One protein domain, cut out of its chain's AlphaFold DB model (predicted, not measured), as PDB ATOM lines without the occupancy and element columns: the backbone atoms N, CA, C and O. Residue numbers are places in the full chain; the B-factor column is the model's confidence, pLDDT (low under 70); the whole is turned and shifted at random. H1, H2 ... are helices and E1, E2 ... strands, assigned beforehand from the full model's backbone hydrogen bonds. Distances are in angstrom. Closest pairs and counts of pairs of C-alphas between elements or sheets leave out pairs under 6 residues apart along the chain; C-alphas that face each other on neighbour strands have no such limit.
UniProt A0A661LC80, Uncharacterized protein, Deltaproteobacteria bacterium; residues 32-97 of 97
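This is residues 32 to 97 of the 97 residues of an uncharacterized protein of Deltaproteobacteria bacterium (UniProt A0A661LC80). A strongly twisted three-stranded sheet has helix H1 along one face, making two layers, and a bare other face; short H2 lies beyond one end, and tail residues 92 to 97 stick out at the other. The 66 printed residues run E1, H1, E2, H2, E3; the antiparallel sheet's order is E1, E3, E2. The class is mixed, the whole loose, radius of gyration of the C-alphas 14.5 A, spans 46 by 23 by 22 A.

Inner strand E3, residues 79 to 85, is antiparallel to edge strands E1, residues 34 to 42, and E2, residues 59 to 64; N 36 and O 84, 2.9 A, and N 62 and O 81, 2.9 A, are within hydrogen-bond range. H1, residues 43 to 56, is on the sheet at a height of 9.0 A; its closest C-alphas to E3 are Cys 53 and Leu 84, 6.9 A. E1, H1, E2 form a split strand-helix-strand unit, E3 between its strands, with a right-handed crossover. In H1, 8 of 10 O i to N i+4 pairs are within range; H2, residues 70 to 73, is too short for any.

E1, 23.4 A, begins at C-alpha 34 (32.854, 17.685, 6.426); H1 measures 21.2 A; E3, 19.9 A, ends at C-alpha 85 (33.851, 13.952, 1.876).

The farthest C-alphas, Glu 74 and Thr 96, are 46.2 A apart. The printed part has no cut. Residues 66 to 77 and 88 to 97 have pLDDT under 70.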
ATOM      1  N   GLY A  32      38.220  17.725  11.337       88.25
ATOM      2  CA  GLY A  32      37.484  18.867  10.805       88.25
ATOM      3  C   GLY A  32      36.984  18.680   9.370       88.25
ATOM      4  O   GLY A  32      36.510  19.644   8.766       88.25
ATOM      5  N   ASN A  33      37.055  17.474   8.795       90.50
ATOM      6  CA  ASN A  33      36.504  17.239   7.463       90.50
ATOM      7  C   ASN A  33      34.981  17.136   7.536       90.50
ATOM      8  O   ASN A  33      34.427  16.416   8.370       90.50
ATOM      9  N   LYS A  34      34.300  17.807   6.603       91.19
ATOM     10  CA  LYS A  34      32.854  17.685   6.426       91.19
ATOM     11  C   LYS A  34      32.535  16.497   5.523       91.19
ATOM     12  O   LYS A  34      33.090  16.364   4.435       91.19
ATOM     13  N   TRP A  35      31.579  15.688   5.945       93.31
ATOM     14  CA  TRP A  35      31.076  14.537   5.210       93.31
ATOM     15  C   TRP A  35      29.575  14.683   5.000       93.31
ATOM     16  O   TRP A  35      28.855  15.076   5.916       93.31
ATOM     17  N   VAL A  36      29.091  14.333   3.812       91.94
ATOM     18  CA  VAL A  36      27.660  14.299   3.487       91.94
ATOM     19  C   VAL A  36      27.202  12.865   3.296       91.94
ATOM     20  O   VAL A  36      27.893  12.054   2.675       91.94
ATOM     21  N   LYS A  37      26.040  12.533   3.856       92.81
ATOM     22  CA  LYS A  37      25.438  11.215   3.692       92.81
ATOM     23  C   LYS A  37      24.865  11.128   2.288       92.81
ATOM     24  O   LYS A  37      23.969  11.891   1.935       92.81
ATOM     25  N   VAL A  38      25.374  10.191   1.501       89.88
ATOM     26  CA  VAL A  38      24.937   9.972   0.112       89.88
ATOM     27  C   VAL A  38      24.109   8.701  -0.042       89.88
ATOM     28  O   VAL A  38      23.405   8.541  -1.033       89.88
ATOM     29  N   TYR A  39      24.153   7.807   0.948       88.62
ATOM     30  CA  TYR A  39      23.379   6.571   0.938       88.62
ATOM     31  C   TYR A  39      23.144   6.048   2.355       88.62
ATOM     32  O   TYR A  39      24.039   6.106   3.202       88.62
ATOM     33  N   PHE A  40      21.960   5.483   2.579       88.25
ATOM     34  CA  PHE A  40      21.638   4.651   3.730       88.25
ATOM     35  C   PHE A  40      20.836   3.440   3.256       88.25
ATOM     36  O   PHE A  40      19.788   3.594   2.630       88.25
ATOM     37  N   GLY A  41      21.340   2.236   3.505       84.25
ATOM     38  CA  GLY A  41      20.705   1.009   3.033       84.25
ATOM     39  C   GLY A  41      21.648  -0.187   3.039       84.25
ATOM     40  O   GLY A  41      22.777  -0.104   3.516       84.25
ATOM     41  N   GLY A  42      21.179  -1.315   2.516       83.69
ATOM     42  CA  GLY A  42      21.916  -2.577   2.508       83.69
ATOM     43  C   GLY A  42      21.913  -3.285   1.154       83.69
ATOM     44  O   GLY A  42      21.527  -2.733   0.119       83.69
ATOM     45  N   GLY A  43      22.364  -4.537   1.171       79.69
ATOM     46  CA  GLY A  43      22.234  -5.459   0.043       79.69
ATOM     47  C   GLY A  43      23.149  -5.163  -1.153       79.69
ATOM     48  O   GLY A  43      24.251  -4.623  -1.032       79.69
ATOM     49  N   GLN A  44      22.719  -5.581  -2.347       78.75
ATOM     50  CA  GLN A  44      23.502  -5.438  -3.584       78.75
ATOM     51  C   GLN A  44      23.633  -3.978  -4.046       78.75
ATOM     52  O   GLN A  44      24.654  -3.613  -4.629       78.75
ATOM     53  N   HIS A  45      22.639  -3.140  -3.739       80.75
ATOM     54  CA  HIS A  45      22.641  -1.721  -4.094       80.75
ATOM     55  C   HIS A  45      23.770  -0.951  -3.407       80.75
ATOM     56  O   HIS A  45      24.398  -0.113  -4.050       80.75
ATOM     57  N   PHE A  46      24.087  -1.287  -2.153       85.69
ATOM     58  CA  PHE A  46      25.197  -0.685  -1.414       85.69
ATOM     59  C   PHE A  46      26.528  -0.784  -2.173       85.69
ATOM     60  O   PHE A  46      27.224   0.215  -2.317       85.69
ATOM     61  N   ARG A  47      26.874  -1.967  -2.705       85.12
ATOM     62  CA  ARG A  47      28.160  -2.165  -3.399       85.12
ATOM     63  C   ARG A  47      28.280  -1.288  -4.640       85.12
ATOM     64  O   ARG A  47      29.320  -0.684  -4.854       85.12
ATOM     65  N   ASN A  48      27.213  -1.207  -5.430       86.88
ATOM     66  CA  ASN A  48      27.207  -0.395  -6.644       86.88
ATOM     67  C   ASN A  48      27.329   1.104  -6.325       86.88
ATOM     68  O   ASN A  48      28.108   1.806  -6.961       86.88
ATOM     69  N   TRP A  49      26.596   1.578  -5.314       87.69
ATOM     70  CA  TRP A  49      26.693   2.965  -4.858       87.69
ATOM     71  C   TRP A  49      28.071   3.294  -4.287       87.69
ATOM     72  O   TRP A  49      28.616   4.347  -4.591       87.69
ATOM     73  N   LEU A  50      28.663   2.383  -3.512       89.38
ATOM     74  CA  LEU A  50      29.996   2.569  -2.951       89.38
ATOM     75  C   LEU A  50      31.057   2.761  -4.037       89.38
ATOM     76  O   LEU A  50      31.882   3.662  -3.912       89.38
ATOM     77  N   GLU A  51      31.037   1.945  -5.090       89.94
ATOM     78  CA  GLU A  51      31.989   2.089  -6.196       89.94
ATOM     79  C   GLU A  51      31.821   3.436  -6.911       89.94
ATOM     80  O   GLU A  51      32.804   4.151  -7.078       89.94
ATOM     81  N   GLN A  52      30.586   3.858  -7.207       88.50
ATOM     82  CA  GLN A  52      30.337   5.179  -7.806       88.50
ATOM     83  C   GLN A  52      30.802   6.328  -6.904       88.50
ATOM     84  O   GLN A  52      31.387   7.299  -7.373       88.50
ATOM     85  N   CYS A  53      30.580   6.237  -5.590       89.62
ATOM     86  CA  CYS A  53      31.008   7.284  -4.668       89.62
ATOM     87  C   CYS A  53      32.536   7.388  -4.566       89.62
ATOM     88  O   CYS A  53      33.044   8.498  -4.427       89.62
ATOM     89  N   LYS A  54      33.267   6.268  -4.660       89.31
ATOM     90  CA  LYS A  54      34.741   6.276  -4.663       89.31
ATOM     91  C   LYS A  54      35.317   6.997  -5.882       89.31
ATOM     92  O   LYS A  54      36.392   7.578  -5.780       89.31
ATOM     93  N   GLU A  55      34.613   6.983  -7.012       89.25
ATOM     94  CA  GLU A  55      35.004   7.759  -8.197       89.25
ATOM     95  C   GLU A  55      34.798   9.270  -7.994       89.25
ATOM     96  O   GLU A  55      35.532  10.076  -8.559       89.25
ATOM     97  N   LEU A  56      33.826   9.668  -7.165       85.38
ATOM     98  CA  LEU A  56      33.515  11.074  -6.880       85.38
ATOM     99  C   LEU A  56      34.445  11.705  -5.832       85.38
ATOM    100  O   LEU A  56      34.559  12.933  -5.775       85.38
ATOM    101  N   GLY A  57      35.093  10.897  -4.990       87.31
ATOM    102  CA  GLY A  57      36.034  11.387  -3.990       87.31
ATOM    103  C   GLY A  57      36.281  10.421  -2.836       87.31
ATOM    104  O   GLY A  57      36.093   9.211  -2.939       87.31
ATOM    105  N   GLU A  58      36.726  10.978  -1.710       92.12
ATOM    106  CA  GLU A  58      36.990  10.209  -0.496       92.12
ATOM    107  C   GLU A  58      35.672   9.768   0.155       92.12
ATOM    108  O   GLU A  58      34.775  10.582   0.393       92.12
ATOM    109  N   VAL A  59      35.561   8.470   0.447       92.56
ATOM    110  CA  VAL A  59      34.348   7.847   0.983       92.56
ATOM    111  C   VAL A  59      34.634   7.161   2.308       92.56
ATOM    112  O   VAL A  59      35.608   6.422   2.435       92.56
ATOM    113  N   GLN A  60      33.723   7.328   3.263       93.12
ATOM    114  CA  GLN A  60      33.696   6.580   4.512       93.12
ATOM    115  C   GLN A  60      32.409   5.755   4.593       93.12
ATOM    116  O   GLN A  60      31.318   6.238   4.296       93.12
ATOM    117  N   VAL A  61      32.529   4.499   5.014       91.38
ATOM    118  CA  VAL A  61      31.386   3.602   5.216       91.38
ATOM    119  C   VAL A  61      31.222   3.332   6.702       91.38
ATOM    120  O   VAL A  61      32.190   3.003   7.382       91.38
ATOM    121  N   GLU A  62      29.992   3.437   7.190       90.19
ATOM    122  CA  GLU A  62      29.622   3.029   8.544       90.19
ATOM    123  C   GLU A  62      28.644   1.861   8.473       90.19
ATOM    124  O   GLU A  62      27.599   1.969   7.834       90.19
ATOM    125  N   GLU A  63      28.971   0.747   9.128       87.56
ATOM    126  CA  GLU A  63      28.016  -0.344   9.336       87.56
ATOM    127  C   GLU A  63      27.052   0.054  10.461       87.56
ATOM    128  O   GLU A  63      27.473   0.437  11.553       87.56
ATOM    129  N   VAL A  64      25.754  -0.016  10.183       83.12
ATOM    130  CA  VAL A  64      24.685   0.316  11.125       83.12
ATOM    131  C   VAL A  64      23.973  -0.967  11.517       83.12
ATOM    132  O   VAL A  64      23.642  -1.803  10.674       83.12
ATOM    133  N   SER A  65      23.734  -1.130  12.819       74.81
ATOM    134  CA  SER A  65      22.977  -2.276  13.304       74.81
ATOM    135  C   SER A  65      21.552  -2.233  12.739       74.81
ATOM    136  O   SER A  65      20.883  -1.208  12.882       74.81
ATOM    137  N   PRO A  66      21.048  -3.333  12.149       68.56
ATOM    138  CA  PRO A  66      19.660  -3.407  11.706       68.56
ATOM    139  C   PRO A  66      18.668  -3.395  12.878       68.56
ATOM    140  O   PRO A  66      17.471  -3.249  12.651       68.56
ATOM    141  N   GLN A  67      19.143  -3.525  14.125       66.75
ATOM    142  CA  GLN A  67      18.295  -3.567  15.316       66.75
ATOM    143  C   GLN A  67      17.413  -2.322  15.443       66.75
ATOM    144  O   GLN A  67      17.911  -1.201  15.552       66.75
ATOM    145  N   GLY A  68      16.093  -2.531  15.456       62.72
ATOM    146  CA  GLY A  68      15.085  -1.463  15.492       62.72
ATOM    147  C   GLY A  68      14.648  -0.938  14.118       62.72
ATOM    148  O   GLY A  68      13.790  -0.062  14.051       62.72
ATOM    149  N   PHE A  69      15.167  -1.506  13.027       63.81
ATOM    150  CA  PHE A  69      14.684  -1.292  11.665       63.81
ATOM    151  C   PHE A  69      14.082  -2.596  11.120       63.81
ATOM    152  O   PHE A  69      14.696  -3.275  10.298       63.81
ATOM    153  N   ARG A  70      12.868  -2.958  11.569       56.53
ATOM    154  CA  ARG A  70      12.230  -4.259  11.247       56.53
ATOM    155  C   ARG A  70      12.269  -4.648   9.765       56.53
ATOM    156  O   ARG A  70      12.491  -5.812   9.461       56.53
ATOM    157  N   CYS A  71      12.105  -3.690   8.848       58.62
ATOM    158  CA  CYS A  71      12.157  -3.951   7.403       58.62
ATOM    159  C   CYS A  71      13.510  -4.516   6.932       58.62
ATOM    160  O   CYS A  71      13.556  -5.257   5.957       58.62
ATOM    161  N   TYR A  72      14.600  -4.189   7.627       57.50
ATOM    162  CA  TYR A  72      15.936  -4.711   7.346       57.50
ATOM    163  C   TYR A  72      16.281  -5.924   8.226       57.50
ATOM    164  O   TYR A  72      17.014  -6.808   7.783       57.50
ATOM    165  N   GLU A  73      15.707  -6.024   9.433       55.16
ATOM    166  CA  GLU A  73      15.828  -7.219  10.288       55.16
ATOM    167  C   GLU A  73      15.222  -8.463   9.623       55.16
ATOM    168  O   GLU A  73      15.817  -9.541   9.675       55.16
ATOM    169  N   GLU A  74      14.077  -8.316   8.948       54.88
ATOM    170  CA  GLU A  74      13.417  -9.403   8.213       54.88
ATOM    171  C   GLU A  74      14.252  -9.894   7.017       54.88
ATOM    172  O   GLU A  74      14.245 -11.085   6.705       54.88
ATOM    173  N   GLY A  75      15.039  -9.006   6.397       61.25
ATOM    174  CA  GLY A  75      15.934  -9.333   5.283       61.25
ATOM    175  C   GLY A  75      17.275  -9.955   5.693       61.25
ATOM    176  O   GLY A  75      17.983 -10.476   4.833       61.25
ATOM    177  N   ARG A  76      17.647  -9.913   6.986       63.47
ATOM    178  CA  ARG A  76      18.994 -10.264   7.504       63.47
ATOM    179  C   ARG A  76      20.149  -9.566   6.770       63.47
ATOM    180  O   ARG A  76      21.291 -10.030   6.814       63.47
ATOM    181  N   GLU A  77      19.869  -8.458   6.096       67.56
ATOM    182  CA  GLU A  77      20.879  -7.705   5.370       67.56
ATOM    183  C   GLU A  77      21.542  -6.697   6.306       67.56
ATOM    184  O   GLU A  77      20.900  -6.076   7.155       67.56
ATOM    185  N   ARG A  78      22.858  -6.540   6.157       79.88
ATOM    186  CA  ARG A  78      23.598  -5.504   6.874       79.88
ATOM    187  C   ARG A  78      23.239  -4.138   6.301       79.88
ATOM    188  O   ARG A  78      23.128  -3.983   5.082       79.88
ATOM    189  N   LEU A  79      23.076  -3.170   7.191       85.19
ATOM    190  CA  LEU A  79      22.798  -1.780   6.868       85.19
ATOM    191  C   LEU A  79      24.096  -0.983   6.879       85.19
ATOM    192  O   LEU A  79      24.952  -1.173   7.740       85.19
ATOM    193  N   TYR A  80      24.218  -0.070   5.930       88.19
ATOM    194  CA  TYR A  80      25.384   0.777   5.769       88.19
ATOM    195  C   TYR A  80      24.963   2.222   5.523       88.19
ATOM    196  O   TYR A  80      23.995   2.487   4.806       88.19
ATOM    197  N   ARG A  81      25.738   3.162   6.063       91.62
ATOM    198  CA  ARG A  81      25.767   4.557   5.611       91.62
ATOM    199  C   ARG A  81      27.009   4.771   4.762       91.62
ATOM    200  O   ARG A  81      28.101   4.370   5.163       91.62
ATOM    201  N   ILE A  82      26.845   5.430   3.619       92.38
ATOM    202  CA  ILE A  82      27.964   5.930   2.817       92.38
ATOM    203  C   ILE A  82      28.046   7.438   3.017       92.38
ATOM    204  O   ILE A  82      27.069   8.166   2.825       92.38
ATOM    205  N   TRP A  83      29.238   7.884   3.380       94.31
ATOM    206  CA  TRP A  83      29.602   9.270   3.595       94.31
ATOM    207  C   TRP A  83      30.601   9.694   2.527       94.31
ATOM    208  O   TRP A  83      31.638   9.053   2.378       94.31
ATOM    209  N   LEU A  84      30.309  10.769   1.805       92.50
ATOM    210  CA  LEU A  84      31.225  11.368   0.839       92.50
ATOM    211  C   LEU A  84      31.831  12.633   1.447       92.50
ATOM    212  O   LEU A  84      31.108  13.478   1.978       92.50
ATOM    213  N   LYS A  85      33.153  12.766   1.382       91.44
ATOM    214  CA  LYS A  85      33.851  13.952   1.876       91.44
ATOM    215  C   LYS A  85      33.523  15.152   0.998       91.44
ATOM    216  O   LYS A  85      33.654  15.100  -0.225       91.44
ATOM    217  N   VAL A  86      33.112  16.249   1.622       86.62
ATOM    218  CA  VAL A  86      32.910  17.519   0.929       86.62
ATOM    219  C   VAL A  86      34.281  18.097   0.622       86.62
ATOM    220  O   VAL A  86      35.058  18.386   1.531       86.62
ATOM    221  N   GLN A  87      34.582  18.266  -0.663       79.06
ATOM    222  CA  GLN A  87      35.793  18.967  -1.064       79.06
ATOM    223  C   GLN A  87      35.654  20.457  -0.709       79.06
ATOM    224  O   GLN A  87      34.602  21.044  -0.983       79.06
ATOM    225  N   PRO A  88      36.688  21.080  -0.119       64.44
ATOM    226  CA  PRO A  88      36.641  22.481   0.297       64.44
ATOM    227  C   PRO A  88      36.357  23.430  -0.877       64.44
ATOM    228  O   PRO A  88      35.667  24.425  -0.699       64.44
ATOM    229  N   GLU A  89      36.764  23.069  -2.095       59.59
ATOM    230  CA  GLU A  89      36.563  23.874  -3.311       59.59
ATOM    231  C   GLU A  89      35.084  24.028  -3.720       59.59
ATOM    232  O   GLU A  89      34.739  24.951  -4.447       59.59
ATOM    233  N   LYS A  90      34.188  23.161  -3.223       54.03
ATOM    234  CA  LYS A  90      32.732  23.260  -3.442       54.03
ATOM    235  C   LYS A  90      31.976  23.943  -2.295       54.03
ATOM    236  O   LYS A  90      30.757  24.077  -2.383       54.03
ATOM    237  N   GLN A  91      32.648  24.344  -1.210       48.97
ATOM    238  CA  GLN A  91      31.993  25.084  -0.122       48.97
ATOM    239  C   GLN A  91      31.745  26.558  -0.483       48.97
ATOM    240  O   GLN A  91      30.731  27.109  -0.058       48.97
ATOM    241  N   ASP A  92      32.602  27.169  -1.308       48.19
ATOM    242  CA  ASP A  92      32.496  28.584  -1.705       48.19
ATOM    243  C   ASP A  92      31.331  28.878  -2.678       48.19
ATOM    244  O   ASP A  92      30.706  29.938  -2.607       48.19
ATOM    245  N   GLU A  93      30.944  27.932  -3.542       52.09
ATOM    246  CA  GLU A  93      29.812  28.127  -4.473       52.09
ATOM    247  C   GLU A  93      28.442  28.201  -3.764       52.09
ATOM    248  O   GLU A  93      27.519  28.846  -4.260       52.09
ATOM    249  N   LEU A  94      28.302  27.600  -2.576       50.38
ATOM    250  CA  LEU A  94      27.045  27.574  -1.809       50.38
ATOM    251  C   LEU A  94      26.841  28.792  -0.895       50.38
ATOM    252  O   LEU A  94      25.733  28.999  -0.406       50.38
ATOM    253  N   LEU A  95      27.887  29.583  -0.648       53.09
ATOM    254  CA  LEU A  95      27.832  30.791   0.188       53.09
ATOM    255  C   LEU A  95      27.710  32.083  -0.634       53.09
ATOM    256  O   LEU A  95      27.527  33.156  -0.060       53.09
ATOM    257  N   THR A  96      27.782  31.976  -1.963       50.56
ATOM    258  CA  THR A  96      27.764  33.122  -2.888       50.56
ATOM    259  C   THR A  96      26.538  33.136  -3.818       50.56
ATOM    260  O   THR A  96      26.473  33.973  -4.717       50.56
ATOM    261  N   SER A  97      25.571  32.229  -3.612       42.91
ATOM    262  CA  SER A  97      24.330  32.118  -4.404       42.91
ATOM    263  C   SER A  97      23.110  32.678  -3.678       42.91
ATOM    264  O   SER A  97      22.923  32.316  -2.495       42.91
TER     265      SER A  97